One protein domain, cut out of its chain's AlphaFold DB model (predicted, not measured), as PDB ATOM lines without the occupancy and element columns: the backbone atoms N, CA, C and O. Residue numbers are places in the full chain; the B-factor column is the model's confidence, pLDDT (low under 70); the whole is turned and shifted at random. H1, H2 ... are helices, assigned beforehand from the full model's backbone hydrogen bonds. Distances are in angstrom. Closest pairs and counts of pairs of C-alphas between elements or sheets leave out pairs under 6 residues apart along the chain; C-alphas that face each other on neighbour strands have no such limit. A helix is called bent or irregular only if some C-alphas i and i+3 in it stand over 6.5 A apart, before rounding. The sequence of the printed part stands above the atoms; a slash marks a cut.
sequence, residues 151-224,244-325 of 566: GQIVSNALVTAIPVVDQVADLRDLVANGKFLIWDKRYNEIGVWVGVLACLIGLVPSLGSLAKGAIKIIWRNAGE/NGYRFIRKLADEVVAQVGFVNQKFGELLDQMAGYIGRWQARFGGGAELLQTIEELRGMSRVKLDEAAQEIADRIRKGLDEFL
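What this domain is: This is residues 151 to 224 and 244 to 325 of the 566 residues of an uncharacterized protein of Paracoccus denitrificans (UniProt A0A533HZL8). A long, bent helical hairpin runs the length of the model, H5 and H6 end to end along one side and H7 along the other, and the shorter helices H1 to H4 zigzag over one face of it. The printed part has 156 residues with seven named helices, H1 to H7 in order, and no named strand: all helix, packing part aligned, part crossed. It is compact, with a radius of gyration of the C-alphas of 16.3 A, yet elongated, spanning 59 by 31 by 22 A.

Where its parts are: Find C-alpha 289 at (5.150, 23.020, -57.704), where H7, residues 289 to 324, begins; by its hydrogen bonds it was assigned as one helix, but it is bent, with C-alphas 300 and 303 7.1 A apart. Arm H7a, residues 289 to 300, is 16.9 A long; H7b, residues 303 to 324, runs 31.4 A to (18.902, 58.111, -25.579). H6 is residues 260 to 285, 36.5 A, and H5 residues 245 to 258, 19.5 A. From C-alpha 151 read H1, 151 to 160, 14.2 A; H2, 168 to 182, 20.7 A; H3, 190 to 201, 16.0 A; H4, 208 to 220, 19.8 A.

How they stand to each other: Start at the hub, H7, whose arms stand at a steep tilt of 52 degrees. H7a and H6 form a hairpin at 13 degrees, closest at C-alphas 292 and 275, 5.9 A. H7b touches H5, closest at C-alphas 314 and 253, 4.3 A. H3 touches H7b about perpendicular, at 90 degrees, closest at C-alphas 194 and 309, 5.3 A. H3 and H4 form a hairpin, closest at C-alphas 198 and 212, 4.8 A; H2 and H3 form another, closest at C-alphas 177 and 192, 5.8 A. H1 touches H6 at residues 270 to 278 alone, closest at C-alphas 157 and 274, 5.1 A. Every O i to N i+4 pair is within hydrogen-bond range in H1, H2, H3, H6, H7a and H7b; H4 has 8 of 9, H5 8 of 10.

The domain as a whole: C-alphas 284 and 325 are farthest apart, 59.4 A. Residues 225 to 243 are not printed; C-alphas 224 and 244 are 17.6 A apart across the cut. Of the links printed whole, none is long. Low confidence, under 70, covers 55 residues, among them 151 to 180.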
ATOM      1  N   GLY A 151       1.831  35.167 -60.089       42.34
ATOM      2  CA  GLY A 151       1.647  36.297 -59.170       42.34
ATOM      3  C   GLY A 151       0.209  36.450 -58.672       42.34
ATOM      4  O   GLY A 151      -0.004  36.812 -57.514       42.34
ATOM      5  N   GLN A 152      -0.779  36.118 -59.509       52.62
ATOM      6  CA  GLN A 152      -2.198  36.139 -59.137       52.62
ATOM      7  C   GLN A 152      -2.548  34.967 -58.212       52.62
ATOM      8  O   GLN A 152      -3.283  35.163 -57.249       52.62
ATOM      9  N   ILE A 153      -1.969  33.782 -58.439       52.41
ATOM     10  CA  ILE A 153      -2.153  32.602 -57.574       52.41
ATOM     11  C   ILE A 153      -1.662  32.895 -56.151       52.41
ATOM     12  O   ILE A 153      -2.384  32.654 -55.186       52.41
ATOM     13  N   VAL A 154      -0.455  33.458 -56.011       50.53
ATOM     14  CA  VAL A 154       0.132  33.793 -54.701       50.53
ATOM     15  C   VAL A 154      -0.634  34.924 -54.015       50.53
ATOM     16  O   VAL A 154      -0.921  34.825 -52.825       50.53
ATOM     17  N   SER A 155      -1.015  35.971 -54.755       51.91
ATOM     18  CA  SER A 155      -1.794  37.086 -54.198       51.91
ATOM     19  C   SER A 155      -3.157  36.613 -53.672       51.91
ATOM     20  O   SER A 155      -3.530  36.953 -52.551       51.91
ATOM     21  N   ASN A 156      -3.859  35.756 -54.425       53.94
ATOM     22  CA  ASN A 156      -5.136  35.173 -54.006       53.94
ATOM     23  C   ASN A 156      -4.975  34.222 -52.814       53.94
ATOM     24  O   ASN A 156      -5.781  34.264 -51.883       53.94
ATOM     25  N   ALA A 157      -3.918  33.403 -52.804       51.56
ATOM     26  CA  ALA A 157      -3.604  32.521 -51.684       51.56
ATOM     27  C   ALA A 157      -3.398  33.317 -50.387       51.56
ATOM     28  O   ALA A 157      -3.926  32.945 -49.345       51.56
ATOM     29  N   LEU A 158      -2.671  34.432 -50.458       51.12
ATOM     30  CA  LEU A 158      -2.293  35.254 -49.310       51.12
ATOM     31  C   LEU A 158      -3.474  36.060 -48.751       51.12
ATOM     32  O   LEU A 158      -3.611  36.170 -47.537       51.12
ATOM     33  N   VAL A 159      -4.363  36.554 -49.622       53.41
ATOM     34  CA  VAL A 159      -5.622  37.216 -49.227       53.41
ATOM     35  C   VAL A 159      -6.599  36.225 -48.584       53.41
ATOM     36  O   VAL A 159      -7.251  36.555 -47.597       53.41
ATOM     37  N   THR A 160      -6.678  34.999 -49.104       49.66
ATOM     38  CA  THR A 160      -7.623  33.971 -48.628       49.66
ATOM     39  C   THR A 160      -7.137  33.256 -47.359       49.66
ATOM     40  O   THR A 160      -7.943  32.732 -46.595       49.66
ATOM     41  N   ALA A 161      -5.825  33.239 -47.108       42.34
ATOM     42  CA  ALA A 161      -5.181  32.556 -45.980       42.34
ATOM     43  C   ALA A 161      -5.294  33.285 -44.622       42.34
ATOM     44  O   ALA A 161      -4.639  32.889 -43.655       42.34
ATOM     45  N   ILE A 162      -6.059  34.375 -44.527       45.75
ATOM     46  CA  ILE A 162      -6.153  35.179 -43.302       45.75
ATOM     47  C   ILE A 162      -7.614  35.223 -42.840       45.75
ATOM     48  O   ILE A 162      -8.395  36.052 -43.308       45.75
ATOM     49  N   PRO A 163      -8.017  34.335 -41.913       39.16
ATOM     50  CA  PRO A 163      -9.278  34.478 -41.208       39.16
ATOM     51  C   PRO A 163      -9.138  35.596 -40.163       39.16
ATOM     52  O   PRO A 163      -8.163  35.609 -39.416       39.16
ATOM     53  N   VAL A 164     -10.147  36.476 -40.082       37.72
ATOM     54  CA  VAL A 164     -10.281  37.677 -39.216       37.72
ATOM     55  C   VAL A 164      -9.923  38.997 -39.923       37.72
ATOM     56  O   VAL A 164      -8.784  39.457 -39.958       37.72
ATOM     57  N   VAL A 165     -10.969  39.621 -40.470       36.06
ATOM     58  CA  VAL A 165     -11.000  40.902 -41.199       36.06
ATOM     59  C   VAL A 165     -11.080  42.077 -40.219       36.06
ATOM     60  O   VAL A 165     -12.019  42.857 -40.282       36.06
ATOM     61  N   ASP A 166     -10.137  42.221 -39.287       35.94
ATOM     62  CA  ASP A 166     -10.203  43.374 -38.371       35.94
ATOM     63  C   ASP A 166      -9.264  44.527 -38.751       35.94
ATOM     64  O   ASP A 166      -9.558  45.661 -38.381       35.94
ATOM     65  N   GLN A 167      -8.201  44.333 -39.554       48.97
ATOM     66  CA  GLN A 167      -7.350  45.449 -40.025       48.97
ATOM     67  C   GLN A 167      -6.764  45.223 -41.433       48.97
ATOM     68  O   GLN A 167      -5.747  44.554 -41.615       48.97
ATOM     69  N   VAL A 168      -7.359  45.864 -42.447       48.62
ATOM     70  CA  VAL A 168      -6.904  45.850 -43.861       48.62
ATOM     71  C   VAL A 168      -5.434  46.291 -44.018       48.62
ATOM     72  O   VAL A 168      -4.723  45.826 -44.911       48.62
ATOM     73  N   ALA A 169      -4.941  47.153 -43.123       48.75
ATOM     74  CA  ALA A 169      -3.559  47.637 -43.133       48.75
ATOM     75  C   ALA A 169      -2.522  46.550 -42.784       48.75
ATOM     76  O   ALA A 169      -1.409  46.568 -43.316       48.75
ATOM     77  N   ASP A 170      -2.873  45.595 -41.921       54.19
ATOM     78  CA  ASP A 170      -1.972  44.508 -41.521       54.19
ATOM     79  C   ASP A 170      -1.867  43.434 -42.601       54.19
ATOM     80  O   ASP A 170      -0.769  42.950 -42.878       54.19
ATOM     81  N   LEU A 171      -2.982  43.167 -43.289       53.44
ATOM     82  CA  LEU A 171      -3.034  42.316 -44.474       53.44
ATOM     83  C   LEU A 171      -2.094  42.831 -45.569       53.44
ATOM     84  O   LEU A 171      -1.273  42.077 -46.080       53.44
ATOM     85  N   ARG A 172      -2.165  44.127 -45.896       56.09
ATOM     86  CA  ARG A 172      -1.327  44.743 -46.939       56.09
ATOM     87  C   ARG A 172       0.168  44.582 -46.662       56.09
ATOM     88  O   ARG A 172       0.939  44.262 -47.565       56.09
ATOM     89  N   ASP A 173       0.579  44.807 -45.419       62.16
ATOM     90  CA  ASP A 173       1.990  44.747 -45.047       62.16
ATOM     91  C   ASP A 173       2.501  43.296 -44.983       62.16
ATOM     92  O   ASP A 173       3.633  43.021 -45.388       62.16
ATOM     93  N   LEU A 174       1.669  42.347 -44.537       64.69
ATOM     94  CA  LEU A 174       1.996  40.921 -44.582       64.69
ATOM     95  C   LEU A 174       2.069  40.415 -46.030       64.69
ATOM     96  O   LEU A 174       2.954  39.626 -46.356       64.69
ATOM     97  N   VAL A 175       1.209  40.941 -46.911       59.62
ATOM     98  CA  VAL A 175       1.221  40.653 -48.349       59.62
ATOM     99  C   VAL A 175       2.522  41.108 -49.009       59.62
ATOM    100  O   VAL A 175       3.155  40.342 -49.737       59.62
ATOM    101  N   ALA A 176       2.964  42.330 -48.706       64.25
ATOM    102  CA  ALA A 176       4.208  42.879 -49.236       64.25
ATOM    103  C   ALA A 176       5.443  42.071 -48.795       64.25
ATOM    104  O   ALA A 176       6.281  41.716 -49.622       64.25
ATOM    105  N   ASN A 177       5.536  41.716 -47.510       69.12
ATOM    106  CA  ASN A 177       6.658  40.911 -47.017       69.12
ATOM    107  C   ASN A 177       6.595  39.458 -47.515       69.12
ATOM    108  O   ASN A 177       7.625  38.871 -47.842       69.12
ATOM    109  N   GLY A 178       5.388  38.896 -47.650       69.00
ATOM    110  CA  GLY A 178       5.162  37.594 -48.274       69.00
ATOM    111  C   GLY A 178       5.642  37.551 -49.725       69.00
ATOM    112  O   GLY A 178       6.296  36.585 -50.108       69.00
ATOM    113  N   LYS A 179       5.422  38.616 -50.512       68.06
ATOM    114  CA  LYS A 179       5.994  38.755 -51.863       68.06
ATOM    115  C   LYS A 179       7.523  38.712 -51.828       68.06
ATOM    116  O   LYS A 179       8.115  37.941 -52.575       68.06
ATOM    117  N   PHE A 180       8.167  39.500 -50.967       69.56
ATOM    118  CA  PHE A 180       9.633  39.527 -50.900       69.56
ATOM    119  C   PHE A 180      10.235  38.156 -50.569       69.56
ATOM    120  O   PHE A 180      11.290  37.799 -51.092       69.56
ATOM    121  N   LEU A 181       9.548  37.375 -49.736       75.12
ATOM    122  CA  LEU A 181       9.959  36.021 -49.387       75.12
ATOM    123  C   LEU A 181       9.652  35.013 -50.499       75.12
ATOM    124  O   LEU A 181      10.543  34.298 -50.930       75.12
ATOM    125  N   ILE A 182       8.417  34.953 -50.988       67.75
ATOM    126  CA  ILE A 182       7.967  33.895 -51.905       67.75
ATOM    127  C   ILE A 182       8.405  34.169 -53.350       67.75
ATOM    128  O   ILE A 182       8.773  33.247 -54.073       67.75
ATOM    129  N   TRP A 183       8.354  35.427 -53.789       62.44
ATOM    130  CA  TRP A 183       8.614  35.816 -55.177       62.44
ATOM    131  C   TRP A 183      10.066  36.211 -55.399       62.44
ATOM    132  O   TRP A 183      10.750  35.656 -56.254       62.44
ATOM    133  N   ASP A 184      10.542  37.165 -54.600       62.88
ATOM    134  CA  ASP A 184      11.876  37.736 -54.784       62.88
ATOM    135  C   ASP A 184      12.963  36.888 -54.095       62.88
ATOM    136  O   ASP A 184      14.150  37.173 -54.237       62.88
ATOM    137  N   LYS A 185      12.563  35.841 -53.350       75.50
ATOM    138  CA  LYS A 185      13.443  34.914 -52.614       75.50
ATOM    139  C   LYS A 185      14.478  35.656 -51.750       75.50
ATOM    140  O   LYS A 185      15.614  35.209 -51.579       75.50
ATOM    141  N   ARG A 186      14.088  36.804 -51.174       75.75
ATOM    142  CA  ARG A 186      14.939  37.721 -50.380       75.75
ATOM    143  C   ARG A 186      15.176  37.207 -48.955       75.75
ATOM    144  O   ARG A 186      15.048  37.936 -47.975       75.75
ATOM    145  N   TYR A 187      15.534  35.932 -48.817       83.81
ATOM    146  CA  TYR A 187      15.666  35.246 -47.524       83.81
ATOM    147  C   TYR A 187      16.796  35.794 -46.647       83.81
ATOM    148  O   TYR A 187      16.737  35.697 -45.421       83.81
ATOM    149  N   ASN A 188      17.832  36.356 -47.271       80.06
ATOM    150  CA  ASN A 188      19.021  36.859 -46.583       80.06
ATOM    151  C   ASN A 188      18.846  38.290 -46.059       80.06
ATOM    152  O   ASN A 188      19.725  38.808 -45.375       80.06
ATOM    153  N   GLU A 189      17.718  38.932 -46.355       82.56
ATOM    154  CA  GLU A 189      17.448  40.299 -45.942       82.56
ATOM    155  C   GLU A 189      16.643  40.315 -44.647       82.56
ATOM    156  O   GLU A 189      15.420  40.167 -44.638       82.56
ATOM    157  N   ILE A 190      17.334  40.533 -43.530       83.12
ATOM    158  CA  ILE A 190      16.717  40.578 -42.198       83.12
ATOM    159  C   ILE A 190      15.563  41.593 -42.107       83.12
ATOM    160  O   ILE A 190      14.579  41.335 -41.422       83.12
ATOM    161  N   GLY A 191      15.610  42.690 -42.874       77.25
ATOM    162  CA  GLY A 191      14.529  43.680 -42.934       77.25
ATOM    163  C   GLY A 191      13.188  43.122 -43.425       77.25
ATOM    164  O   GLY A 191      12.141  43.556 -42.948       77.25
ATOM    165  N   VAL A 192      13.202  42.122 -44.312       80.75
ATOM    166  CA  VAL A 192      11.983  41.444 -44.782       80.75
ATOM    167  C   VAL A 192      11.368  40.614 -43.650       80.75
ATOM    168  O   VAL A 192      10.162  40.675 -43.408       80.75
ATOM    169  N   TRP A 193      12.202  39.893 -42.896       88.25
ATOM    170  CA  TRP A 193      11.777  39.104 -41.735       88.25
ATOM    171  C   TRP A 193      11.286  39.974 -40.580       88.25
ATOM    172  O   TRP A 193      10.290  39.637 -39.942       88.25
ATOM    173  N   VAL A 194      11.910  41.133 -40.369       86.69
ATOM    174  CA  VAL A 194      11.421  42.162 -39.442       86.69
ATOM    175  C   VAL A 194      10.058  42.691 -39.876       86.69
ATOM    176  O   VAL A 194       9.189  42.884 -39.030       86.69
ATOM    177  N   GLY A 195       9.825  42.866 -41.178       81.75
ATOM    178  CA  GLY A 195       8.514  43.224 -41.714       81.75
ATOM    179  C   GLY A 195       7.431  42.191 -41.379       81.75
ATOM    180  O   GLY A 195       6.364  42.567 -40.887       81.75
ATOM    181  N   VAL A 196       7.715  40.896 -41.574       83.94
ATOM    182  CA  VAL A 196       6.808  39.794 -41.186       83.94
ATOM    183  C   VAL A 196       6.554  39.798 -39.680       83.94
ATOM    184  O   VAL A 196       5.400  39.802 -39.245       83.94
ATOM    185  N   LEU A 197       7.622  39.851 -38.882       88.31
ATOM    186  CA  LEU A 197       7.560  39.874 -37.424       88.31
ATOM    187  C   LEU A 197       6.729  41.059 -36.914       88.31
ATOM    188  O   LEU A 197       5.837  40.861 -36.096       88.31
ATOM    189  N   ALA A 198       6.950  42.266 -37.444       83.06
ATOM    190  CA  ALA A 198       6.207  43.472 -37.079       83.06
ATOM    191  C   ALA A 198       4.706  43.365 -37.397       83.06
ATOM    192  O   ALA A 198       3.883  43.916 -36.669       83.06
ATOM    193  N   CYS A 199       4.325  42.661 -38.464       78.00
ATOM    194  CA  CYS A 199       2.913  42.437 -38.779       78.00
ATOM    195  C   CYS A 199       2.271  41.452 -37.798       78.00
ATOM    196  O   CYS A 199       1.202  41.724 -37.262       78.00
ATOM    197  N   LEU A 200       2.937  40.329 -37.528       82.44
ATOM    198  CA  LEU A 200       2.384  39.256 -36.701       82.44
ATOM    199  C   LEU A 200       2.410  39.574 -35.202       82.44
ATOM    200  O   LEU A 200       1.492  39.190 -34.481       82.44
ATOM    201  N   ILE A 201       3.406  40.325 -34.725       79.44
ATOM    202  CA  ILE A 201       3.450  40.808 -33.337       79.44
ATOM    203  C   ILE A 201       2.317  41.805 -33.048       79.44
ATOM    204  O   ILE A 201       1.824  41.867 -31.924       79.44
ATOM    205  N   GLY A 202       1.838  42.530 -34.070       68.69
ATOM    206  CA  GLY A 202       0.671  43.410 -33.968       68.69
ATOM    207  C   GLY A 202      -0.628  42.671 -33.625       68.69
ATOM    208  O   GLY A 202      -1.545  43.280 -33.078       68.69
ATOM    209  N   LEU A 203      -0.681  41.355 -33.872       72.50
ATOM    210  CA  LEU A 203      -1.815  40.485 -33.544       72.50
ATOM    211  C   LEU A 203      -1.810  40.009 -32.083       72.50
ATOM    212  O   LEU A 203      -2.775  39.385 -31.642       72.50
ATOM    213  N   VAL A 204      -0.739  40.268 -31.322       70.12
ATOM    214  CA  VAL A 204      -0.659  39.895 -29.905       70.12
ATOM    215  C   VAL A 204      -1.585  40.819 -29.099       70.12
ATOM    216  O   VAL A 204      -1.322  42.023 -29.040       70.12
ATOM    217  N   PRO A 205      -2.630  40.301 -28.417       64.44
ATOM    218  CA  PRO A 205      -3.628  41.142 -27.743       64.44
ATOM    219  C   PRO A 205      -3.057  42.094 -26.682       64.44
ATOM    220  O   PRO A 205      -3.623  43.156 -26.431       64.44
ATOM    221  N   SER A 206      -1.938  41.729 -26.048       63.25
ATOM    222  CA  SER A 206      -1.270  42.543 -25.023       63.25
ATOM    223  C   SER A 206      -0.429  43.699 -25.585       63.25
ATOM    224  O   SER A 206      -0.059  44.589 -24.814       63.25
ATOM    225  N   LEU A 207      -0.120  43.685 -26.887       66.38
ATOM    226  CA  LEU A 207       0.760  44.641 -27.570       66.38
ATOM    227  C   LEU A 207       0.012  45.481 -28.616       66.38
ATOM    228  O   LEU A 207       0.136  46.708 -28.624       66.38
ATOM    229  N   GLY A 208      -0.782  44.829 -29.469       68.12
ATOM    230  CA  GLY A 208      -1.579  45.462 -30.519       68.12
ATOM    231  C   GLY A 208      -0.766  46.191 -31.600       68.12
ATOM    232  O   GLY A 208       0.462  46.104 -31.680       68.12
ATOM    233  N   SER A 209      -1.459  46.978 -32.426       66.12
ATOM    234  CA  SER A 209      -0.884  47.715 -33.567       66.12
ATOM    235  C   SER A 209       0.157  48.777 -33.179       66.12
ATOM    236  O   SER A 209       1.009  49.141 -33.994       66.12
ATOM    237  N   LEU A 210       0.156  49.235 -31.922       67.56
ATOM    238  CA  LEU A 210       1.161  50.164 -31.398       67.56
ATOM    239  C   LEU A 210       2.572  49.555 -31.423       67.56
ATOM    240  O   LEU A 210       3.534  50.243 -31.765       67.56
ATOM    241  N   ALA A 211       2.697  48.257 -31.122       74.25
ATOM    242  CA  ALA A 211       3.976  47.548 -31.160       74.25
ATOM    243  C   ALA A 211       4.546  47.480 -32.578       74.25
ATOM    244  O   ALA A 211       5.723  47.763 -32.787       74.25
ATOM    245  N   LYS A 212       3.691  47.198 -33.566       75.69
ATOM    246  CA  LYS A 212       4.057  47.226 -34.987       75.69
ATOM    247  C   LYS A 212       4.604  48.593 -35.401       75.69
ATOM    248  O   LYS A 212       5.653  48.665 -36.041       75.69
ATOM    249  N   GLY A 213       3.906  49.670 -35.033       69.12
ATOM    250  CA  GLY A 213       4.337  51.041 -35.320       69.12
ATOM    251  C   GLY A 213       5.707  51.355 -34.715       69.12
ATOM    252  O   GLY A 213       6.600  51.821 -35.422       69.12
ATOM    253  N   ALA A 214       5.903  51.013 -33.438       72.81
ATOM    254  CA  ALA A 214       7.170  51.205 -32.738       72.81
ATOM    255  C   ALA A 214       8.332  50.436 -33.394       72.81
ATOM    256  O   ALA A 214       9.384  51.019 -33.647       72.81
ATOM    257  N   ILE A 215       8.127  49.159 -33.738       80.75
ATOM    258  CA  ILE A 215       9.146  48.320 -34.394       80.75
ATOM    259  C   ILE A 215       9.580  48.922 -35.727       80.75
ATOM    260  O   ILE A 215      10.773  48.982 -36.009       80.75
ATOM    261  N   LYS A 216       8.634  49.399 -36.544       75.19
ATOM    262  CA  LYS A 216       8.957  50.002 -37.845       75.19
ATOM    263  C   LYS A 216       9.816  51.261 -37.712       75.19
ATOM    264  O   LYS A 216      10.750  51.424 -38.493       75.19
ATOM    265  N   ILE A 217       9.517  52.125 -36.737       68.75
ATOM    266  CA  ILE A 217      10.303  53.342 -36.475       68.75
ATOM    267  C   ILE A 217      11.727  52.958 -36.048       68.75
ATOM    268  O   ILE A 217      12.698  53.398 -36.656       68.75
ATOM    269  N   ILE A 218      11.848  52.064 -35.063       70.25
ATOM    270  CA  ILE A 218      13.141  51.639 -34.502       70.25
ATOM    271  C   ILE A 218      13.992  50.890 -35.538       70.25
ATOM    272  O   ILE A 218      15.211  51.051 -35.585       70.25
ATOM    273  N   TRP A 219      13.365  50.082 -36.399       74.19
ATOM    274  CA  TRP A 219      14.061  49.351 -37.456       74.19
ATOM    275  C   TRP A 219      14.716  50.284 -38.476       74.19
ATOM    276  O   TRP A 219      15.843  50.035 -38.907       74.19
ATOM    277  N   ARG A 220      14.018  51.364 -38.846       66.31
ATOM    278  CA  ARG A 220      14.482  52.315 -39.860       66.31
ATOM    279  C   ARG A 220      15.743  53.047 -39.412       66.31
ATOM    280  O   ARG A 220      16.630  53.269 -40.231       66.31
ATOM    281  N   ASN A 221      15.826  53.396 -38.131       57.22
ATOM    282  CA  ASN A 221      17.007  54.009 -37.544       57.22
ATOM    283  C   ASN A 221      16.993  53.828 -36.016       57.22
ATOM    284  O   ASN A 221      16.081  54.301 -35.341       57.22
ATOM    285  N   ALA A 222      18.026  53.189 -35.453       48.44
ATOM    286  CA  ALA A 222      18.163  53.040 -34.000       48.44
ATOM    287  C   ALA A 222      18.234  54.408 -33.282       48.44
ATOM    288  O   ALA A 222      17.742  54.545 -32.163       48.44
ATOM    289  N   GLY A 223      18.723  55.440 -33.986       51.03
ATOM    290  CA  GLY A 223      18.707  56.845 -33.574       51.03
ATOM    291  C   GLY A 223      17.313  57.491 -33.491       51.03
ATOM    292  O   GLY A 223      17.193  58.671 -33.174       51.03
ATOM    293  N   GLU A 224      16.240  56.762 -33.800       56.31
ATOM    294  CA  GLU A 224      14.865  57.267 -33.754       56.31
ATOM    295  C   GLU A 224      14.044  56.697 -32.595       56.31
ATOM    296  O   GLU A 224      12.838  56.927 -32.530       56.31
ATOM    297  N   ASN A 244       2.669  55.930 -20.738       64.94
ATOM    298  CA  ASN A 244       3.722  55.025 -20.258       64.94
ATOM    299  C   ASN A 244       4.634  54.542 -21.420       64.94
ATOM    300  O   ASN A 244       4.773  53.336 -21.654       64.94
ATOM    301  N   GLY A 245       5.182  55.466 -22.221       68.12
ATOM    302  CA  GLY A 245       5.969  55.130 -23.414       68.12
ATOM    303  C   GLY A 245       7.284  54.398 -23.127       68.12
ATOM    304  O   GLY A 245       7.614  53.447 -23.839       68.12
ATOM    305  N   TYR A 246       8.003  54.775 -22.064       75.38
ATOM    306  CA  TYR A 246       9.267  54.129 -21.690       75.38
ATOM    307  C   TYR A 246       9.022  52.689 -21.233       75.38
ATOM    308  O   TYR A 246       9.633  51.754 -21.760       75.38
ATOM    309  N   ARG A 247       8.055  52.482 -20.328       77.88
ATOM    310  CA  ARG A 247       7.629  51.133 -19.915       77.88
ATOM    311  C   ARG A 247       7.144  50.292 -21.094       77.88
ATOM    312  O   ARG A 247       7.448  49.102 -21.138       77.88
ATOM    313  N   PHE A 248       6.413  50.886 -22.041       77.12
ATOM    314  CA  PHE A 248       5.940  50.181 -23.232       77.12
ATOM    315  C   PHE A 248       7.098  49.691 -24.105       77.12
ATOM    316  O   PHE A 248       7.145  48.507 -24.417       77.12
ATOM    317  N   ILE A 249       8.047  50.564 -24.461       78.75
ATOM    318  CA  ILE A 249       9.199  50.198 -25.299       78.75
ATOM    319  C   ILE A 249      10.091  49.170 -24.597       78.75
ATOM    320  O   ILE A 249      10.515  48.202 -25.227       78.75
ATOM    321  N   ARG A 250      10.313  49.309 -23.281       83.88
ATOM    322  CA  ARG A 250      11.061  48.309 -22.506       83.88
ATOM    323  C   ARG A 250      10.363  46.951 -22.535       83.88
ATOM    324  O   ARG A 250      10.990  45.945 -22.841       83.88
ATOM    325  N   LYS A 251       9.051  46.934 -22.278       84.31
ATOM    326  CA  LYS A 251       8.236  45.717 -22.359       84.31
ATOM    327  C   LYS A 251       8.254  45.124 -23.773       84.31
ATOM    328  O   LYS A 251       8.292  43.909 -23.913       84.31
ATOM    329  N   LEU A 252       8.236  45.962 -24.808       84.06
ATOM    330  CA  LEU A 252       8.265  45.530 -26.200       84.06
ATOM    331  C   LEU A 252       9.553  44.772 -26.538       84.06
ATOM    332  O   LEU A 252       9.468  43.762 -27.226       84.06
ATOM    333  N   ALA A 253      10.713  45.208 -26.034       88.94
ATOM    334  CA  ALA A 253      11.977  44.490 -26.232       88.94
ATOM    335  C   ALA A 253      11.920  43.052 -25.698       88.94
ATOM    336  O   ALA A 253      12.409  42.127 -26.344       88.94
ATOM    337  N   ASP A 254      11.293  42.861 -24.536       89.69
ATOM    338  CA  ASP A 254      11.168  41.546 -23.908       89.69
ATOM    339  C   ASP A 254      10.080  40.697 -24.587       89.69
ATOM    340  O   ASP A 254      10.286  39.518 -24.875       89.69
ATOM    341  N   GLU A 255       8.928  41.296 -24.898       87.38
ATOM    342  CA  GLU A 255       7.795  40.597 -25.511       87.38
ATOM    343  C   GLU A 255       8.052  40.224 -26.973       87.38
ATOM    344  O   GLU A 255       7.601  39.170 -27.406       87.38
ATOM    345  N   VAL A 256       8.800  41.021 -27.745       90.06
ATOM    346  CA  VAL A 256       9.156  40.654 -29.127       90.06
ATOM    347  C   VAL A 256       9.897  39.320 -29.159       90.06
ATOM    348  O   VAL A 256       9.583  38.485 -30.003       90.06
ATOM    349  N   VAL A 257      10.805  39.085 -28.206       93.88
ATOM    350  CA  VAL A 257      11.528  37.813 -28.067       93.88
ATOM    351  C   VAL A 257      10.622  36.726 -27.484       93.88
ATOM    352  O   VAL A 257      10.559  35.617 -28.014       93.88
ATOM    353  N   ALA A 258       9.871  37.029 -26.421       91.62
ATOM    354  CA  ALA A 258       9.002  36.047 -25.767       91.62
ATOM    355  C   ALA A 258       7.887  35.518 -26.690       91.62
ATOM    356  O   ALA A 258       7.486  34.358 -26.584       91.62
ATOM    357  N   GLN A 259       7.404  36.349 -27.616       89.12
ATOM    358  CA  GLN A 259       6.316  36.019 -28.535       89.12
ATOM    359  C   GLN A 259       6.799  35.440 -29.875       89.12
ATOM    360  O   GLN A 259       5.966  35.149 -30.735       89.12
ATOM    361  N   VAL A 260       8.102  35.186 -30.067       90.75
ATOM    362  CA  VAL A 260       8.628  34.534 -31.289       90.75
ATOM    363  C   VAL A 260       7.931  33.201 -31.562       90.75
ATOM    364  O   VAL A 260       7.655  32.878 -32.716       90.75
ATOM    365  N   GLY A 261       7.594  32.432 -30.522       87.50
ATOM    366  CA  GLY A 261       6.837  31.184 -30.666       87.50
ATOM    367  C   GLY A 261       5.432  31.401 -31.239       87.50
ATOM    368  O   GLY A 261       5.038  30.707 -32.176       87.50
ATOM    369  N   PHE A 262       4.709  32.405 -30.733       85.44
ATOM    370  CA  PHE A 262       3.393  32.800 -31.244       85.44
ATOM    371  C   PHE A 262       3.481  33.287 -32.695       85.44
ATOM    372  O   PHE A 262       2.702  32.863 -33.546       85.44
ATOM    373  N   VAL A 263       4.470  34.132 -32.998       86.69
ATOM    374  CA  VAL A 263       4.707  34.654 -34.348       86.69
ATOM    375  C   VAL A 263       5.029  33.521 -35.323       86.69
ATOM    376  O   VAL A 263       4.444  33.461 -36.401       86.69
ATOM    377  N   ASN A 264       5.894  32.581 -34.933       88.81
ATOM    378  CA  ASN A 264       6.204  31.396 -35.731       88.81
ATOM    379  C   ASN A 264       4.976  30.522 -35.975       88.81
ATOM    380  O   ASN A 264       4.788  30.040 -37.089       88.81
ATOM    381  N   GLN A 265       4.133  30.324 -34.959       85.31
ATOM    382  CA  GLN A 265       2.884  29.591 -35.122       85.31
ATOM    383  C   GLN A 265       1.981  30.286 -36.149       85.31
ATOM    384  O   GLN A 265       1.508  29.637 -37.076       85.31
ATOM    385  N   LYS A 266       1.786  31.605 -36.029       82.94
ATOM    386  CA  LYS A 266       0.936  32.371 -36.952       82.94
ATOM    387  C   LYS A 266       1.486  32.421 -38.369       82.94
ATOM    388  O   LYS A 266       0.725  32.295 -39.324       82.94
ATOM    389  N   PHE A 267       2.800  32.542 -38.520       85.25
ATOM    390  CA  PHE A 267       3.436  32.453 -39.825       85.25
ATOM    391  C   PHE A 267       3.303  31.045 -40.418       85.25
ATOM    392  O   PHE A 267       2.986  30.905 -41.592       85.25
ATOM    393  N   GLY A 268       3.460  29.997 -39.604       83.88
ATOM    394  CA  GLY A 268       3.221  28.612 -40.011       83.88
ATOM    395  C   GLY A 268       1.788  28.381 -40.493       83.88
ATOM    396  O   GLY A 268       1.603  27.864 -41.589       83.88
ATOM    397  N   GLU A 269       0.790  28.849 -39.738       79.44
ATOM    398  CA  GLU A 269      -0.632  28.797 -40.115       79.44
ATOM    399  C   GLU A 269      -0.901  29.514 -41.452       79.44
ATOM    400  O   GLU A 269      -1.695  29.035 -42.265       79.44
ATOM    401  N   LEU A 270      -0.224  30.638 -41.712       75.38
ATOM    402  CA  LEU A 270      -0.288  31.346 -42.993       75.38
ATOM    403  C   LEU A 270       0.325  30.508 -44.129       75.38
ATOM    404  O   LEU A 270      -0.295  30.333 -45.178       75.38
ATOM    405  N   LEU A 271       1.526  29.957 -43.919       81.06
ATOM    406  CA  LEU A 271       2.207  29.089 -44.886       81.06
ATOM    407  C   LEU A 271       1.412  27.799 -45.168       81.06
ATOM    408  O   LEU A 271       1.416  27.310 -46.297       81.06
ATOM    409  N   ASP A 272       0.727  27.239 -44.169       81.25
ATOM    410  CA  ASP A 272      -0.170  26.081 -44.298       81.25
ATOM    411  C   ASP A 272      -1.372  26.381 -45.177       81.25
ATOM    412  O   ASP A 272      -1.679  25.622 -46.101       81.25
ATOM    413  N   GLN A 273      -2.023  27.513 -44.939       73.69
ATOM    414  CA  GLN A 273      -3.170  27.922 -45.734       73.69
ATOM    415  C   GLN A 273      -2.779  28.215 -47.185       73.69
ATOM    416  O   GLN A 273      -3.465  27.759 -48.105       73.69
ATOM    417  N   MET A 274      -1.638  28.879 -47.404       71.06
ATOM    418  CA  MET A 274      -1.111  29.114 -48.750       71.06
ATOM    419  C   MET A 274      -0.754  27.811 -49.468       71.06
ATOM    420  O   MET A 274      -1.176  27.615 -50.607       71.06
ATOM    421  N   ALA A 275      -0.038  26.894 -48.810       79.88
ATOM    422  CA  ALA A 275       0.304  25.597 -49.394       79.88
ATOM    423  C   ALA A 275      -0.950  24.779 -49.729       79.88
ATOM    424  O   ALA A 275      -1.038  24.189 -50.804       79.88
ATOM    425  N   GLY A 276      -1.953  24.782 -48.847       77.06
ATOM    426  CA  GLY A 276      -3.222  24.103 -49.089       77.06
ATOM    427  C   GLY A 276      -3.973  24.668 -50.297       77.06
ATOM    428  O   GLY A 276      -4.529  23.902 -51.084       77.06
ATOM    429  N   TYR A 277      -3.976  25.993 -50.467       70.06
ATOM    430  CA  TYR A 277      -4.572  26.643 -51.635       70.06
ATOM    431  C   TYR A 277      -3.817  26.297 -52.925       70.06
ATOM    432  O   TYR A 277      -4.424  25.803 -53.875       70.06
ATOM    433  N   ILE A 278      -2.492  26.470 -52.935       73.38
ATOM    434  CA  ILE A 278      -1.645  26.189 -54.104       73.38
ATOM    435  C   ILE A 278      -1.698  24.702 -54.475       73.38
ATOM    436  O   ILE A 278      -1.759  24.373 -55.654       73.38
ATOM    437  N   GLY A 279      -1.750  23.794 -53.499       76.94
ATOM    438  CA  GLY A 279      -1.872  22.356 -53.745       76.94
ATOM    439  C   GLY A 279      -3.199  21.973 -54.406       76.94
ATOM    440  O   GLY A 279      -3.210  21.185 -55.353       76.94
ATOM    441  N   ARG A 280      -4.321  22.568 -53.968       78.81
ATOM    442  CA  ARG A 280      -5.623  22.393 -54.643       78.81
ATOM    443  C   ARG A 280      -5.591  22.946 -56.066       78.81
ATOM    444  O   ARG A 280      -6.104  22.297 -56.974       78.81
ATOM    445  N   TRP A 281      -4.952  24.099 -56.258       70.62
ATOM    446  CA  TRP A 281      -4.775  24.713 -57.571       70.62
ATOM    447  C   TRP A 281      -3.962  23.819 -58.512       70.62
ATOM    448  O   TRP A 281      -4.424  23.475 -59.599       70.62
ATOM    449  N   GLN A 282      -2.792  23.361 -58.065       75.81
ATOM    450  CA  GLN A 282      -1.918  22.461 -58.812       75.81
ATOM    451  C   GLN A 282      -2.640  21.173 -59.217       75.81
ATOM    452  O   GLN A 282      -2.506  20.727 -60.354       75.81
ATOM    453  N   ALA A 283      -3.422  20.579 -58.312       78.88
ATOM    454  CA  ALA A 283      -4.182  19.366 -58.603       78.88
ATOM    455  C   ALA A 283      -5.271  19.583 -59.670       78.88
ATOM    456  O   ALA A 283      -5.615  18.646 -60.390       78.88
ATOM    457  N   ARG A 284      -5.819  20.801 -59.767       76.69
ATOM    458  CA  ARG A 284      -6.939  21.130 -60.656       76.69
ATOM    459  C   ARG A 284      -6.510  21.670 -62.021       76.69
ATOM    460  O   ARG A 284      -7.207  21.390 -63.000       76.69
ATOM    461  N   PHE A 285      -5.417  22.426 -62.072       73.62
ATOM    462  CA  PHE A 285      -4.994  23.200 -63.246       73.62
ATOM    463  C   PHE A 285      -3.520  22.982 -63.638       73.62
ATOM    464  O   PHE A 285      -3.096  23.423 -64.701       73.62
ATOM    465  N   GLY A 286      -2.729  22.276 -62.824       70.81
ATOM    466  CA  GLY A 286      -1.277  22.184 -63.004       70.81
ATOM    467  C   GLY A 286      -0.533  23.455 -62.562       70.81
ATOM    468  O   GLY A 286      -1.133  24.426 -62.108       70.81
ATOM    469  N   GLY A 287       0.804  23.439 -62.649       71.31
ATOM    470  CA  GLY A 287       1.659  24.534 -62.155       71.31
ATOM    471  C   GLY A 287       1.795  24.577 -60.623       71.31
ATOM    472  O   GLY A 287       1.302  23.701 -59.925       71.31
ATOM    473  N   GLY A 288       2.523  25.556 -60.073       69.31
ATOM    474  CA  GLY A 288       2.599  25.790 -58.616       69.31
ATOM    475  C   GLY A 288       3.568  24.915 -57.803       69.31
ATOM    476  O   GLY A 288       3.817  25.229 -56.642       69.31
ATOM    477  N   ALA A 289       4.188  23.889 -58.397       79.00
ATOM    478  CA  ALA A 289       5.150  23.020 -57.704       79.00
ATOM    479  C   ALA A 289       6.352  23.791 -57.114       79.00
ATOM    480  O   ALA A 289       6.745  23.547 -55.977       79.00
ATOM    481  N   GLU A 290       6.893  24.765 -57.855       78.06
ATOM    482  CA  GLU A 290       7.993  25.618 -57.375       78.06
ATOM    483  C   GLU A 290       7.568  26.498 -56.185       78.06
ATOM    484  O   GLU A 290       8.352  26.736 -55.267       78.06
ATOM    485  N   LEU A 291       6.310  26.952 -56.160       71.75
ATOM    486  CA  LEU A 291       5.776  27.737 -55.045       71.75
ATOM    487  C   LEU A 291       5.588  26.879 -53.791       71.75
ATOM    488  O   LEU A 291       5.883  27.345 -52.694       71.75
ATOM    489  N   LEU A 292       5.135  25.629 -53.937       79.94
ATOM    490  CA  LEU A 292       5.056  24.692 -52.812       79.94
ATOM    491  C   LEU A 292       6.442  24.404 -52.235       79.94
ATOM    492  O   LEU A 292       6.614  24.488 -51.020       79.94
ATOM    493  N   GLN A 293       7.436  24.166 -53.096       85.94
ATOM    494  CA  GLN A 293       8.824  24.005 -52.666       85.94
ATOM    495  C   GLN A 293       9.330  25.260 -51.935       85.94
ATOM    496  O   GLN A 293       9.913  25.160 -50.860       85.94
ATOM    497  N   THR A 294       9.045  26.448 -52.471       82.62
ATOM    498  CA  THR A 294       9.400  27.730 -51.840       82.62
ATOM    499  C   THR A 294       8.766  27.872 -50.451       82.62
ATOM    500  O   THR A 294       9.420  28.311 -49.507       82.62
ATOM    501  N   ILE A 295       7.504  27.467 -50.284       83.31
ATOM    502  CA  ILE A 295       6.826  27.482 -48.980       83.31
ATOM    503  C   ILE A 295       7.473  26.491 -48.003       83.31
ATOM    504  O   ILE A 295       7.636  26.821 -46.827       83.31
ATOM    505  N   GLU A 296       7.850  25.296 -48.454       88.06
ATOM    506  CA  GLU A 296       8.562  24.318 -47.621       88.06
ATOM    507  C   GLU A 296       9.939  24.836 -47.178       88.06
ATOM    508  O   GLU A 296      10.281  24.745 -45.996       88.06
ATOM    509  N   GLU A 297      10.692  25.462 -48.086       88.88
ATOM    510  CA  GLU A 297      11.961  26.130 -47.778       88.88
ATOM    511  C   GLU A 297      11.760  27.249 -46.743       88.88
ATOM    512  O   GLU A 297      12.468  27.296 -45.730       88.88
ATOM    513  N   LEU A 298      10.740  28.095 -46.933       86.50
ATOM    514  CA  LEU A 298      10.374  29.161 -45.996       86.50
ATOM    515  C   LEU A 298      10.020  28.622 -44.609       86.50
ATOM    516  O   LEU A 298      10.448  29.204 -43.611       86.50
ATOM    517  N   ARG A 299       9.303  27.494 -44.510       87.25
ATOM    518  CA  ARG A 299       9.034  26.843 -43.214       87.25
ATOM    519  C   ARG A 299      10.327  26.455 -42.516       87.25
ATOM    520  O   ARG A 299      10.468  26.739 -41.327       87.25
ATOM    521  N   GLY A 300      11.257  25.841 -43.250       86.12
ATOM    522  CA  GLY A 300      12.541  25.386 -42.717       86.12
ATOM    523  C   GLY A 300      13.375  26.518 -42.115       86.12
ATOM    524  O   GLY A 300      13.977  26.337 -41.058       86.12
ATOM    525  N   MET A 301      13.360  27.700 -42.741       90.81
ATOM    526  CA  MET A 301      14.135  28.861 -42.279       90.81
ATOM    527  C   MET A 301      13.382  29.803 -41.331       90.81
ATOM    528  O   MET A 301      14.028  30.514 -40.563       90.81
ATOM    529  N   SER A 302      12.043  29.808 -41.349       89.25
ATOM    530  CA  SER A 302      11.214  30.777 -40.613       89.25
ATOM    531  C   SER A 302      11.551  30.866 -39.127       89.25
ATOM    532  O   SER A 302      11.721  31.966 -38.613       89.25
ATOM    533  N   ARG A 303      11.737  29.723 -38.458       89.25
ATOM    534  CA  ARG A 303      12.060  29.669 -37.025       89.25
ATOM    535  C   ARG A 303      13.338  30.415 -36.688       89.25
ATOM    536  O   ARG A 303      13.346  31.196 -35.747       89.25
ATOM    537  N   VAL A 304      14.387  30.179 -37.471       92.62
ATOM    538  CA  VAL A 304      15.692  30.810 -37.269       92.62
ATOM    539  C   VAL A 304      15.609  32.291 -37.623       92.62
ATOM    540  O   VAL A 304      16.029  33.134 -36.845       92.62
ATOM    541  N   LYS A 305      15.005  32.627 -38.766       93.75
ATOM    542  CA  LYS A 305      14.971  34.005 -39.263       93.75
ATOM    543  C   LYS A 305      14.064  34.936 -38.457       93.75
ATOM    544  O   LYS A 305      14.392  36.108 -38.298       93.75
ATOM    545  N   LEU A 306      12.945  34.434 -37.937       93.38
ATOM    546  CA  LEU A 306      12.066  35.201 -37.050       93.38
ATOM    547  C   LEU A 306      12.680  35.379 -35.658       93.38
ATOM    548  O   LEU A 306      12.469  36.427 -35.053       93.38
ATOM    549  N   ASP A 307      13.457  34.405 -35.175       93.75
ATOM    550  CA  ASP A 307      14.242  34.555 -33.945       93.75
ATOM    551  C   ASP A 307      15.360  35.595 -34.126       93.75
ATOM    552  O   ASP A 307      15.426  36.550 -33.357       93.75
ATOM    553  N   GLU A 308      16.149  35.503 -35.207       92.81
ATOM    554  CA  GLU A 308      17.161  36.509 -35.580       92.81
ATOM    555  C   GLU A 308      16.554  37.921 -35.664       92.81
ATOM    556  O   GLU A 308      17.088  38.867 -35.088       92.81
ATOM    557  N   ALA A 309      15.408  38.067 -36.340       92.12
ATOM    558  CA  ALA A 309      14.710  39.345 -36.457       92.12
ATOM    559  C   ALA A 309      14.233  39.884 -35.096       92.12
ATOM    560  O   ALA A 309      14.320  41.087 -34.847       92.12
ATOM    561  N   ALA A 310      13.737  39.015 -34.212       93.94
ATOM    562  CA  ALA A 310      13.274  39.410 -32.886       93.94
ATOM    563  C   ALA A 310      14.420  39.844 -31.973       93.94
ATOM    564  O   ALA A 310      14.291  40.868 -31.300       93.94
ATOM    565  N   GLN A 311      15.537  39.113 -31.985       93.75
ATOM    566  CA  GLN A 311      16.733  39.493 -31.234       93.75
ATOM    567  C   GLN A 311      17.291  40.824 -31.732       93.75
ATOM    568  O   GLN A 311      17.510  41.723 -30.929       93.75
ATOM    569  N   GLU A 312      17.413  41.007 -33.048       89.19
ATOM    570  CA  GLU A 312      17.918  42.257 -33.621       89.19
ATOM    571  C   GLU A 312      17.027  43.459 -33.250       89.19
ATOM    572  O   GLU A 312      17.534  44.528 -32.908       89.19
ATOM    573  N   ILE A 313      15.696  43.311 -33.261       89.00
ATOM    574  CA  ILE A 313      14.786  44.369 -32.787       89.00
ATOM    575  C   ILE A 313      14.988  44.631 -31.294       89.00
ATOM    576  O   ILE A 313      15.077  45.789 -30.891       89.00
ATOM    577  N   ALA A 314      15.036  43.583 -30.471       90.56
ATOM    578  CA  ALA A 314      15.187  43.724 -29.028       90.56
ATOM    579  C   ALA A 314      16.512  44.404 -28.667       90.56
ATOM    580  O   ALA A 314      16.532  45.310 -27.835       90.56
ATOM    581  N   ASP A 315      17.597  44.039 -29.342       85.44
ATOM    582  CA  ASP A 315      18.918  44.628 -29.152       85.44
ATOM    583  C   ASP A 315      18.967  46.072 -29.647       85.44
ATOM    584  O   ASP A 315      19.516  46.927 -28.955       85.44
ATOM    585  N   ARG A 316      18.312  46.396 -30.770       82.12
ATOM    586  CA  ARG A 316      18.137  47.790 -31.214       82.12
ATOM    587  C   ARG A 316      17.343  48.622 -30.219       82.12
ATOM    588  O   ARG A 316      17.711  49.767 -29.976       82.12
ATOM    589  N   ILE A 317      16.279  48.068 -29.637       81.75
ATOM    590  CA  ILE A 317      15.505  48.753 -28.599       81.75
ATOM    591  C   ILE A 317      16.379  48.989 -27.368       81.75
ATOM    592  O   ILE A 317      16.434  50.112 -26.883       81.75
ATOM    593  N   ARG A 318      17.070  47.961 -26.865       82.19
ATOM    594  CA  ARG A 318      17.927  48.072 -25.673       82.19
ATOM    595  C   ARG A 318      19.060  49.067 -25.892       82.19
ATOM    596  O   ARG A 318      19.208  49.986 -25.099       82.19
ATOM    597  N   LYS A 319      19.782  48.941 -27.006       71.44
ATOM    598  CA  LYS A 319      20.860  49.855 -27.393       71.44
ATOM    599  C   LYS A 319      20.352  51.282 -27.573       71.44
ATOM    600  O   LYS A 319      20.960  52.206 -27.052       71.44
ATOM    601  N   GLY A 320      19.225  51.463 -28.259       67.38
ATOM    602  CA  GLY A 320      18.603  52.775 -28.403       67.38
ATOM    603  C   GLY A 320      18.193  53.351 -27.046       67.38
ATOM    604  O   GLY A 320      18.432  54.518 -26.774       67.38
ATOM    605  N   LEU A 321      17.612  52.554 -26.149       71.19
ATOM    606  CA  LEU A 321      17.308  53.029 -24.802       71.19
ATOM    607  C   LEU A 321      18.607  53.453 -24.101       71.19
ATOM    608  O   LEU A 321      18.689  54.573 -23.623       71.19
ATOM    609  N   ASP A 322      19.654  52.640 -24.119       66.69
ATOM    610  CA  ASP A 322      20.932  53.000 -23.491       66.69
ATOM    611  C   ASP A 322      21.567  54.275 -24.087       66.69
ATOM    612  O   ASP A 322      22.186  55.050 -23.358       66.69
ATOM    613  N   GLU A 323      21.387  54.531 -25.388       59.84
ATOM    614  CA  GLU A 323      21.904  55.719 -26.081       59.84
ATOM    615  C   GLU A 323      21.097  56.996 -25.789       59.84
ATOM    616  O   GLU A 323      21.682  58.065 -25.646       59.84
ATOM    617  N   PHE A 324      19.767  56.922 -25.689       59.50
ATOM    618  CA  PHE A 324      18.902  58.111 -25.579       59.50
ATOM    619  C   PHE A 324      18.572  58.525 -24.146       59.50
ATOM    620  O   PHE A 324      17.966  59.578 -23.920       59.50
ATOM    621  N   LEU A 325      18.934  57.698 -23.169       64.56
ATOM    622  CA  LEU A 325      18.655  57.981 -21.774       64.56
ATOM    623  C   LEU A 325      19.685  58.967 -21.212       64.56
ATOM    624  O   LEU A 325      20.894  58.730 -21.193       64.56
TER     625      LEU A 325